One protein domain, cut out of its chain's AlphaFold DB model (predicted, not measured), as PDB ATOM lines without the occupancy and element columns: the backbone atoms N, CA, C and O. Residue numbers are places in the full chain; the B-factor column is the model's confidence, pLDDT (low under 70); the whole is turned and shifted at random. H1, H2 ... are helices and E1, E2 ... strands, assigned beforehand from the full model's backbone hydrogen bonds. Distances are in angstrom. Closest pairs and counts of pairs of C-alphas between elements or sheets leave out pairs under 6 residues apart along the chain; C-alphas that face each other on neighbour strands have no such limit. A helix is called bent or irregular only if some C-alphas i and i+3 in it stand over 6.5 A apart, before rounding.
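Overview. This is residues 5 to 88 of the 88 residues of an uncharacterized protein of Arthrobacter sp. AQ5-05 (UniProt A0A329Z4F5). Two strand hairpins, E1 with E2 and E3 with E4, make a small core; two long helices, bent H1 and H2, reach away as a wide V. The 84 printed residues hold H1, E1, E2, E3, E4, H2, mixed in class, both sheets antiparallel. The whole is only just extended, close to loose, with radius of gyration of the C-alphas 18.2 A and spans 56 by 34 by 17 A.

Along the chain. Find C-alpha 5 at (55.879, -2.766, 6.847); H1, residues 5 to 36, was assigned as one helix by its hydrogen bonds but is bent, C-alphas 14 and 17 being 9.6 A apart. H1a ends at 14; H1b, 17 to 36, is irregular, C-alphas 17 and 20 being 7.3 A apart. Then come E1, 38 to 41, E2, 46 to 49, E3, 53 to 55, E4, 63 to 67, and H2, 68 to 86.

Arrangement. H1a and H1b stand about perpendicular, at 85 degrees. Within hydrogen-bond range, each 2.8 A, find N 39 and O 48 in hairpin E1 and E2, N 64 and O 54 in hairpin E3 and E4. The closest C-alphas of E1 and E4, Cys 41 and Tyr 66, are 4.8 A apart.

Size, cuts and confidence. The printed part has no cut; pLDDT is under 70 at residues 5 to 12, 14, 17 to 18 and 88.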
ATOM      1  N   THR A   5      56.895  -2.815   7.894       64.94
ATOM      2  CA  THR A   5      55.879  -2.766   6.847       64.94
ATOM      3  C   THR A   5      54.644  -3.586   7.206       64.94
ATOM      4  O   THR A   5      53.553  -3.028   7.183       64.94
ATOM      5  N   ALA A   6      54.785  -4.832   7.669       62.81
ATOM      6  CA  ALA A   6      53.642  -5.639   8.111       62.81
ATOM      7  C   ALA A   6      52.887  -5.021   9.307       62.81
ATOM      8  O   ALA A   6      51.661  -5.098   9.393       62.81
ATOM      9  N   ASN A   7      53.606  -4.370  10.229       69.38
ATOM     10  CA  ASN A   7      52.993  -3.675  11.367       69.38
ATOM     11  C   ASN A   7      52.253  -2.398  10.928       69.38
ATOM     12  O   ASN A   7      51.135  -2.150  11.374       69.38
ATOM     13  N   LEU A   8      52.839  -1.617  10.015       63.03
ATOM     14  CA  LEU A   8      52.194  -0.434   9.439       63.03
ATOM     15  C   LEU A   8      50.905  -0.795   8.702       63.03
ATOM     16  O   LEU A   8      49.886  -0.168   8.976       63.03
ATOM     17  N   THR A   9      50.925  -1.835   7.861       67.56
ATOM     18  CA  THR A   9      49.733  -2.309   7.142       67.56
ATOM     19  C   THR A   9      48.640  -2.760   8.115       67.56
ATOM     20  O   THR A   9      47.496  -2.341   7.997       67.56
ATOM     21  N   ALA A  10      48.990  -3.498   9.173       68.00
ATOM     22  CA  ALA A  10      48.027  -3.917  10.195       68.00
ATOM     23  C   ALA A  10      47.461  -2.757  11.046       68.00
ATOM     24  O   ALA A  10      46.375  -2.871  11.621       68.00
ATOM     25  N   ILE A  11      48.197  -1.651  11.192       64.44
ATOM     26  CA  ILE A  11      47.707  -0.432  11.849       64.44
ATOM     27  C   ILE A  11      46.761   0.316  10.904       64.44
ATOM     28  O   ILE A  11      45.674   0.696  11.336       64.44
ATOM     29  N   THR A  12      47.129   0.493   9.635       66.88
ATOM     30  CA  THR A  12      46.270   1.151   8.641       66.88
ATOM     31  C   THR A  12      44.996   0.358   8.373       66.88
ATOM     32  O   THR A  12      43.935   0.962   8.329       66.88
ATOM     33  N   ASP A  13      45.044  -0.973   8.333       71.81
ATOM     34  CA  ASP A  13      43.849  -1.814   8.154       71.81
ATOM     35  C   ASP A  13      42.908  -1.750   9.368       71.81
ATOM     36  O   ASP A  13      41.692  -1.879   9.235       71.81
ATOM     37  N   ARG A  14      43.452  -1.520  10.573       66.81
ATOM     38  CA  ARG A  14      42.664  -1.377  11.808       66.81
ATOM     39  C   ARG A  14      41.977  -0.014  11.929       66.81
ATOM     40  O   ARG A  14      40.929   0.065  12.565       66.81
ATOM     41  N   TYR A  15      42.585   1.046  11.399       70.44
ATOM     42  CA  TYR A  15      42.112   2.427  11.563       70.44
ATOM     43  C   TYR A  15      41.625   3.085  10.260       70.44
ATOM     44  O   TYR A  15      41.106   4.195  10.324       70.44
ATOM     45  N   GLY A  16      41.746   2.399   9.117       70.50
ATOM     46  CA  GLY A  16      41.137   2.726   7.825       70.50
ATOM     47  C   GLY A  16      41.248   4.194   7.408       70.50
ATOM     48  O   GLY A  16      42.260   4.859   7.649       70.50
ATOM     49  N   ASP A  17      40.170   4.704   6.814       64.38
ATOM     50  CA  ASP A  17      40.034   6.096   6.361       64.38
ATOM     51  C   ASP A  17      39.974   7.120   7.514       64.38
ATOM     52  O   ASP A  17      40.164   8.316   7.296       64.38
ATOM     53  N   ASP A  18      39.769   6.668   8.757       67.50
ATOM     54  CA  ASP A  18      39.710   7.525   9.950       67.50
ATOM     55  C   ASP A  18      41.104   7.895  10.490       67.50
ATOM     56  O   ASP A  18      41.235   8.761  11.366       67.50
ATOM     57  N   ALA A  19      42.167   7.259   9.983       71.50
ATOM     58  CA  ALA A  19      43.534   7.456  10.462       71.50
ATOM     59  C   ALA A  19      43.976   8.938  10.522       71.50
ATOM     60  O   ALA A  19      44.561   9.323  11.542       71.50
ATOM     61  N   PRO A  20      43.666   9.812   9.537       78.44
ATOM     62  CA  PRO A  20      44.002  11.235   9.614       78.44
ATOM     63  C   PRO A  20      43.296  11.958  10.770       78.44
ATOM     64  O   PRO A  20      43.921  12.742  11.486       78.44
ATOM     65  N   ALA A  21      42.013  11.664  11.006       80.25
ATOM     66  CA  ALA A  21      41.236  12.279  12.083       80.25
ATOM     67  C   ALA A  21      41.730  11.834  13.471       80.25
ATOM     68  O   ALA A  21      41.816  12.640  14.403       80.25
ATOM     69  N   LEU A  22      42.108  10.560  13.609       78.12
ATOM     70  CA  LEU A  22      42.684  10.018  14.841       78.12
ATOM     71  C   LEU A  22      44.068  10.602  15.136       78.12
ATOM     72  O   LEU A  22      44.368  10.910  16.295       78.12
ATOM     73  N   PHE A  23      44.891  10.782  14.100       81.56
ATOM     74  CA  PHE A  23      46.190  11.438  14.207       81.56
ATOM     75  C   PHE A  23      46.004  12.878  14.688       81.56
ATOM     76  O   PHE A  23      46.514  13.228  15.750       81.56
ATOM     77  N   GLU A  24      45.174  13.674  14.011       82.25
ATOM     78  CA  GLU A  24      44.887  15.064  14.387       82.25
ATOM     79  C   GLU A  24      44.394  15.188  15.840       82.25
ATOM     80  O   GLU A  24      44.921  15.972  16.638       82.25
ATOM     81  N   ALA A  25      43.449  14.335  16.250       81.75
ATOM     82  CA  ALA A  25      42.979  14.289  17.633       81.75
ATOM     83  C   ALA A  25      44.109  13.956  18.627       81.75
ATOM     84  O   ALA A  25      44.178  14.535  19.719       81.75
ATOM     85  N   ALA A  26      45.016  13.039  18.277       84.69
ATOM     86  CA  ALA A  26      46.166  12.690  19.106       84.69
ATOM     87  C   ALA A  26      47.175  13.846  19.229       84.69
ATOM     88  O   ALA A  26      47.644  14.113  20.345       84.69
ATOM     89  N   PHE A  27      47.468  14.563  18.135       86.75
ATOM     90  CA  PHE A  27      48.332  15.749  18.161       86.75
ATOM     91  C   PHE A  27      47.742  16.842  19.034       86.75
ATOM     92  O   PHE A  27      48.425  17.312  19.942       86.75
ATOM     93  N   ARG A  28      46.454  17.154  18.870       84.75
ATOM     94  CA  ARG A  28      45.766  18.166  19.680       84.75
ATOM     95  C   ARG A  28      45.830  17.861  21.181       84.75
ATOM     96  O   ARG A  28      46.150  18.735  21.988       84.75
ATOM     97  N   ARG A  29      45.599  16.599  21.570       85.25
ATOM     98  CA  ARG A  29      45.737  16.138  22.969       85.25
ATOM     99  C   ARG A  29      47.172  16.257  23.484       85.25
ATOM    100  O   ARG A  29      47.389  16.493  24.672       85.25
ATOM    101  N   ARG A  30      48.179  16.008  22.640       84.62
ATOM    102  CA  ARG A  30      49.599  16.131  23.015       84.62
ATOM    103  C   ARG A  30      50.009  17.594  23.156       84.62
ATOM    104  O   ARG A  30      50.662  17.933  24.135       84.62
ATOM    105  N   GLU A  31      49.603  18.442  22.223       86.50
ATOM    106  CA  GLU A  31      49.902  19.871  22.231       86.50
ATOM    107  C   GLU A  31      49.330  20.559  23.473       86.50
ATOM    108  O   GLU A  31      50.065  21.258  24.165       86.50
ATOM    109  N   TYR A  32      48.065  20.291  23.820       84.19
ATOM    110  CA  TYR A  32      47.460  20.802  25.055       84.19
ATOM    111  C   TYR A  32      48.308  20.453  26.287       84.19
ATOM    112  O   TYR A  32      48.615  21.316  27.112       84.19
ATOM    113  N   ARG A  33      48.747  19.188  26.380       85.69
ATOM    114  CA  ARG A  33      49.583  18.709  27.489       85.69
ATOM    115  C   ARG A  33      50.957  19.381  27.533       85.69
ATOM    116  O   ARG A  33      51.450  19.627  28.629       85.69
ATOM    117  N   LEU A  34      51.553  19.688  26.380       83.31
ATOM    118  CA  LEU A  34      52.829  20.405  26.296       83.31
ATOM    119  C   LEU A  34      52.689  21.896  26.632       83.31
ATOM    120  O   LEU A  34      53.564  22.438  27.295       83.31
ATOM    121  N   ARG A  35      51.605  22.553  26.199       85.00
ATOM    122  CA  ARG A  35      51.400  23.997  26.405       85.00
ATOM    123  C   ARG A  35      51.018  24.360  27.836       85.00
ATOM    124  O   ARG A  35      51.462  25.393  28.319       85.00
ATOM    125  N   HIS A  36      50.179  23.561  28.495       81.19
ATOM    126  CA  HIS A  36      49.602  23.968  29.779       81.19
ATOM    127  C   HIS A  36      50.335  23.418  31.001       81.19
ATOM    128  O   HIS A  36      50.213  24.008  32.067       81.19
ATOM    129  N   GLY A  37      51.108  22.328  30.884       84.94
ATOM    130  CA  GLY A  37      51.899  21.737  31.981       84.94
ATOM    131  C   GLY A  37      51.080  21.158  33.150       84.94
ATOM    132  O   GLY A  37      51.495  20.187  33.788       84.94
ATOM    133  N   GLY A  38      49.872  21.673  33.374       91.00
ATOM    134  CA  GLY A  38      48.933  21.311  34.416       91.00
ATOM    135  C   GLY A  38      47.504  21.748  34.103       91.00
ATOM    136  O   GLY A  38      47.226  22.371  33.078       91.00
ATOM    137  N   LYS A  39      46.589  21.354  34.984       91.88
ATOM    138  CA  LYS A  39      45.174  21.723  34.964       91.88
ATOM    139  C   LYS A  39      44.636  21.792  36.395       91.88
ATOM    140  O   LYS A  39      45.121  21.093  37.289       91.88
ATOM    141  N   HIS A  40      43.606  22.605  36.577       95.44
ATOM    142  CA  HIS A  40      42.909  22.757  37.846       95.44
ATOM    143  C   HIS A  40      42.017  21.540  38.141       95.44
ATOM    144  O   HIS A  40      41.288  21.069  37.262       95.44
ATOM    145  N   CYS A  41      42.053  21.027  39.372       97.50
ATOM    146  CA  CYS A  41      41.115  20.013  39.846       97.50
ATOM    147  C   CYS A  41      39.968  20.674  40.634       97.50
ATOM    148  O   CYS A  41      40.221  21.151  41.733       97.50
ATOM    149  N   PRO A  42      38.705  20.614  40.175       97.25
ATOM    150  CA  PRO A  42      37.588  21.298  40.839       97.25
ATOM    151  C   PRO A  42      37.093  20.613  42.126       97.25
ATOM    152  O   PRO A  42      36.149  21.090  42.739       97.25
ATOM    153  N   ILE A  43      37.651  19.456  42.504       97.19
ATOM    154  CA  ILE A  43      37.249  18.727  43.723       97.19
ATOM    155  C   ILE A  43      38.152  19.095  44.897       97.19
ATOM    156  O   ILE A  43      37.670  19.302  46.002       97.19
ATOM    157  N   CYS A  44      39.464  19.139  44.661       97.06
ATOM    158  CA  CYS A  44      40.448  19.493  45.682       97.06
ATOM    159  C   CYS A  44      41.026  20.899  45.496       97.06
ATOM    160  O   CYS A  44      41.946  21.258  46.221       97.06
ATOM    161  N   GLU A  45      40.533  21.641  44.502       97.56
ATOM    162  CA  GLU A  45      40.838  23.048  44.207       97.56
ATOM    163  C   GLU A  45      42.331  23.353  43.995       97.56
ATOM    164  O   GLU A  45      42.789  24.478  44.172       97.56
ATOM    165  N   ARG A  46      43.110  22.350  43.574       96.94
ATOM    166  CA  ARG A  46      44.550  22.477  43.311       96.94
ATOM    167  C   ARG A  46      44.850  22.502  41.818       96.94
ATOM    168  O   ARG A  46      44.321  21.682  41.060       96.94
ATOM    169  N   ASP A  47      45.781  23.365  41.424       96.06
ATOM    170  CA  ASP A  47      46.454  23.282  40.131       96.06
ATOM    171  C   ASP A  47      47.523  22.194  40.179       96.06
ATOM    172  O   ASP A  47      48.466  22.237  40.969       96.06
ATOM    173  N   LEU A  48      47.343  21.168  39.353       95.31
ATOM    174  CA  LEU A  48      48.185  19.979  39.352       95.31
ATOM    175  C   LEU A  48      48.733  19.735  37.953       95.31
ATOM    176  O   LEU A  48      48.117  20.093  36.953       95.31
ATOM    177  N   THR A  49      49.879  19.072  37.864       94.00
ATOM    178  CA  THR A  49      50.474  18.708  36.577       94.00
ATOM    179  C   THR A  49      49.556  17.780  35.780       94.00
ATOM    180  O   THR A  49      48.768  17.018  36.342       94.00
ATOM    181  N   VAL A  50      49.684  17.767  34.449       92.50
ATOM    182  CA  VAL A  50      48.884  16.869  33.586       92.50
ATOM    183  C   VAL A  50      49.073  15.390  33.940       92.50
ATOM    184  O   VAL A  50      48.183  14.570  33.709       92.50
ATOM    185  N   SER A  51      50.214  15.041  34.543       91.44
ATOM    186  CA  SER A  51      50.493  13.693  35.024       91.44
ATOM    187  C   SER A  51      49.662  13.307  36.246       91.44
ATOM    188  O   SER A  51      49.545  12.112  36.485       91.44
ATOM    189  N   ALA A  52      49.027  14.241  36.962       95.88
ATOM    190  CA  ALA A  52      48.125  13.962  38.083       95.88
ATOM    191  C   ALA A  52      46.705  13.540  37.649       95.88
ATOM    192  O   ALA A  52      45.877  13.203  38.497       95.88
ATOM    193  N   PHE A  53      46.414  13.525  36.342       95.62
ATOM    194  CA  PHE A  53      45.096  13.213  35.782       95.62
ATOM    195  C   PHE A  53      45.145  11.917  34.968       95.62
ATOM    196  O   PHE A  53      46.094  11.648  34.229       95.62
ATOM    197  N   SER A  54      44.136  11.058  35.115       94.62
ATOM    198  CA  SER A  54      44.024   9.830  34.314       94.62
ATOM    199  C   SER A  54      43.620  10.135  32.874       94.62
ATOM    200  O   SER A  54      43.020  11.170  32.598       94.62
ATOM    201  N   ARG A  55      43.955   9.226  31.952       91.25
ATOM    202  CA  ARG A  55      43.551   9.327  30.545       91.25
ATOM    203  C   ARG A  55      42.043   9.138  30.419       91.25
ATOM    204  O   ARG A  55      41.483   8.254  31.061       91.25
ATOM    205  N   ASP A  56      41.423   9.941  29.570       92.75
ATOM    206  CA  ASP A  56      40.012   9.823  29.216       92.75
ATOM    207  C   ASP A  56      39.864  10.081  27.717       92.75
ATOM    208  O   ASP A  56      40.071  11.198  27.250       92.75
ATOM    209  N   SER A  57      39.567   9.036  26.943       86.00
ATOM    210  CA  SER A  57      39.449   9.150  25.485       86.00
ATOM    211  C   SER A  57      38.230   9.960  25.045       86.00
ATOM    212  O   SER A  57      38.229  10.459  23.919       86.00
ATOM    213  N   GLN A  58      37.235  10.119  25.920       87.62
ATOM    214  CA  GLN A  58      36.034  10.912  25.664       87.62
ATOM    215  C   GLN A  58      36.257  12.398  25.968       87.62
ATOM    216  O   GLN A  58      35.523  13.254  25.479       87.62
ATOM    217  N   ALA A  59      37.287  12.730  26.749       88.38
ATOM    218  CA  ALA A  59      37.623  14.112  27.045       88.38
ATOM    219  C   ALA A  59      38.340  14.788  25.865       88.38
ATOM    220  O   ALA A  59      39.186  14.196  25.184       88.38
ATOM    221  N   ARG A  60      38.049  16.081  25.666       83.50
ATOM    222  CA  ARG A  60      38.647  16.911  24.606       83.50
ATOM    223  C   ARG A  60      40.175  16.988  24.708       83.50
ATOM    224  O   ARG A  60      40.859  16.923  23.692       83.50
ATOM    225  N   ASP A  61      40.702  17.123  25.923       85.94
ATOM    226  CA  ASP A  61      42.141  17.164  26.231       85.94
ATOM    227  C   ASP A  61      42.761  15.759  26.383       85.94
ATOM    228  O   ASP A  61      43.981  15.614  26.487       85.94
ATOM    229  N   GLY A  62      41.937  14.706  26.357       89.88
ATOM    230  CA  GLY A  62      42.361  13.331  26.591       89.88
ATOM    231  C   GLY A  62      42.597  12.989  28.068       89.88
ATOM    232  O   GLY A  62      43.203  11.949  28.349       89.88
ATOM    233  N   LEU A  63      42.181  13.847  29.011       93.50
ATOM    234  CA  LEU A  63      42.393  13.684  30.450       93.50
ATOM    235  C   LEU A  63      41.083  13.829  31.235       93.50
ATOM    236  O   LEU A  63      40.214  14.634  30.920       93.50
ATOM    237  N   ARG A  64      40.966  13.093  32.342       94.69
ATOM    238  CA  ARG A  64      39.841  13.222  33.282       94.69
ATOM    239  C   ARG A  64      39.740  14.648  33.818       94.69
ATOM    240  O   ARG A  64      40.756  15.315  34.006       94.69
ATOM    241  N   GLY A  65      38.523  15.097  34.125       94.00
ATOM    242  CA  GLY A  65      38.256  16.444  34.651       94.00
ATOM    243  C   GLY A  65      38.799  16.718  36.059       94.00
ATOM    244  O   GLY A  65      38.880  17.869  36.462       94.00
ATOM    245  N   TYR A  66      39.183  15.683  36.803       96.06
ATOM    246  CA  TYR A  66      39.673  15.777  38.177       96.06
ATOM    247  C   TYR A  66      40.847  14.811  38.397       96.06
ATOM    248  O   TYR A  66      41.059  13.883  37.608       96.06
ATOM    249  N   CYS A  67      41.649  15.064  39.434       97.25
ATOM    250  CA  CYS A  67      42.894  14.336  39.664       97.25
ATOM    251  C   CYS A  67      42.656  12.879  40.094       97.25
ATOM    252  O   CYS A  67      41.561  12.494  40.514       97.25
ATOM    253  N   ARG A  68      43.704  12.053  40.001       97.44
ATOM    254  CA  ARG A  68      43.645  10.621  40.345       97.44
ATOM    255  C   ARG A  68      43.276  10.353  41.798       97.44
ATOM    256  O   ARG A  68      42.615   9.356  42.067       97.44
ATOM    257  N   GLU A  69      43.684  11.230  42.710       97.81
ATOM    258  CA  GLU A  69      43.335  11.129  44.131       97.81
ATOM    259  C   GLU A  69      41.816  11.221  44.307       97.81
ATOM    260  O   GLU A  69      41.194  10.283  44.805       97.81
ATOM    261  N   CYS A  70      41.199  12.275  43.767       98.00
ATOM    262  CA  CYS A  70      39.751  12.457  43.832       98.00
ATOM    263  C   CYS A  70      38.972  11.375  43.056       98.00
ATOM    264  O   CYS A  70      37.867  11.002  43.450       98.00
ATOM    265  N   ASP A  71      39.523  10.838  41.957       96.25
ATOM    266  CA  ASP A  71      38.917   9.696  41.244       96.25
ATOM    267  C   ASP A  71      38.912   8.434  42.105       96.25
ATOM    268  O   ASP A  71      37.896   7.738  42.178       96.25
ATOM    269  N   ARG A  72      40.011   8.173  42.821       96.62
ATOM    270  CA  ARG A  72      40.117   7.047  43.751       96.62
ATOM    271  C   ARG A  72      39.128   7.180  44.904       96.62
ATOM    272  O   ARG A  72      38.445   6.210  45.216       96.62
ATOM    273  N   GLU A  73      39.014   8.358  45.508       96.75
ATOM    274  CA  GLU A  73      38.044   8.614  46.581       96.75
ATOM    275  C   GLU A  73      36.608   8.357  46.116       96.75
ATOM    276  O   GLU A  73      35.865   7.612  46.760       96.75
ATOM    277  N   LYS A  74      36.232   8.880  44.941       94.88
ATOM    278  CA  LYS A  74      34.911   8.626  44.346       94.88
ATOM    279  C   LYS A  74      34.673   7.147  44.055       94.88
ATOM    280  O   LYS A  74      33.561   6.656  44.256       94.88
ATOM    281  N   TYR A  75      35.687   6.437  43.567       95.00
ATOM    282  CA  TYR A  75      35.598   5.001  43.327       95.00
ATOM    283  C   TYR A  75      35.333   4.233  44.628       95.00
ATOM    284  O   TYR A  75      34.396   3.435  44.683       95.00
ATOM    285  N   LEU A  76      36.090   4.521  45.690       96.56
ATOM    286  CA  LEU A  76      35.917   3.883  46.997       96.56
ATOM    287  C   LEU A  76      34.536   4.178  47.597       96.56
ATOM    288  O   LEU A  76      33.858   3.250  48.036       96.56
ATOM    289  N   ALA A  77      34.073   5.429  47.535       95.38
ATOM    290  CA  ALA A  77      32.743   5.810  48.010       95.38
ATOM    291  C   ALA A  77      31.623   5.045  47.280       95.38
ATOM    292  O   ALA A  77      30.676   4.564  47.906       95.38
ATOM    293  N   ARG A  78      31.745   4.863  45.956       95.50
ATOM    294  CA  ARG A  78      30.797   4.052  45.169       95.50
ATOM    295  C   ARG A  78      30.807   2.584  45.586       95.50
ATOM    296  O   ARG A  78      29.740   1.982  45.661       95.50
ATOM    297  N   GLN A  79      31.981   2.009  45.837       95.31
ATOM    298  CA  GLN A  79      32.100   0.618  46.282       95.31
ATOM    299  C   GLN A  79      31.476   0.423  47.669       95.31
ATOM    300  O   GLN A  79      30.708  -0.517  47.855       95.31
ATOM    301  N   ALA A  80      31.717   1.350  48.601       94.94
ATOM    302  CA  ALA A  80      31.094   1.334  49.923       94.94
ATOM    303  C   ALA A  80      29.559   1.423  49.838       94.94
ATOM    304  O   ALA A  80      28.860   0.619  50.449       94.94
ATOM    305  N   ALA A  81      29.024   2.331  49.013       93.38
ATOM    306  CA  ALA A  81      27.579   2.463  48.817       93.38
ATOM    307  C   ALA A  81      26.941   1.211  48.191       93.38
ATOM    308  O   ALA A  81      25.819   0.847  48.537       93.38
ATOM    309  N   LYS A  82      27.644   0.536  47.270       93.12
ATOM    310  CA  LYS A  82      27.196  -0.749  46.711       93.12
ATOM    311  C   LYS A  82      27.197  -1.857  47.761       93.12
ATOM    312  O   LYS A  82      26.224  -2.596  47.835       93.12
ATOM    313  N   ALA A  83      28.251  -1.949  48.572       93.44
ATOM    314  CA  ALA A  83      28.349  -2.941  49.639       93.44
ATOM    315  C   ALA A  83      27.240  -2.759  50.687       93.44
ATOM    316  O   ALA A  83      26.585  -3.730  51.047       93.44
ATOM    317  N   ALA A  84      26.961  -1.518  51.099       90.25
ATOM    318  CA  ALA A  84      25.880  -1.215  52.036       90.25
ATOM    319  C   ALA A  84      24.500  -1.632  51.500       90.25
ATOM    320  O   ALA A  84      23.688  -2.158  52.249       90.25
ATOM    321  N   LYS A  85      24.252  -1.447  50.197       86.06
ATOM    322  CA  LYS A  85      23.009  -1.885  49.540       86.06
ATOM    323  C   LYS A  85      22.890  -3.397  49.390       86.06
ATOM    324  O   LYS A  85      21.780  -3.889  49.336       86.06
ATOM    325  N   ALA A  86      24.004  -4.110  49.250       85.44
ATOM    326  CA  ALA A  86      23.997  -5.568  49.140       85.44
ATOM    327  C   ALA A  86      23.838  -6.260  50.504       85.44
ATOM    328  O   ALA A  86      23.467  -7.427  50.554       85.44
ATOM    329  N   ALA A  87      24.159  -5.554  51.592       74.31
ATOM    330  CA  ALA A  87      24.014  -6.029  52.965       74.31
ATOM    331  C   ALA A  87      22.654  -5.678  53.603       74.31
ATOM    332  O   ALA A  87      22.401  -6.101  54.730       74.31
ATOM    333  N   ALA A  88      21.824  -4.891  52.910       63.75
ATOM    334  CA  ALA A  88      20.462  -4.523  53.296       63.75
ATOM    335  C   ALA A  88      19.449  -5.366  52.514       63.75
ATOM    336  O   ALA A  88      18.425  -5.744  53.123       63.75
TER     337      ALA A  88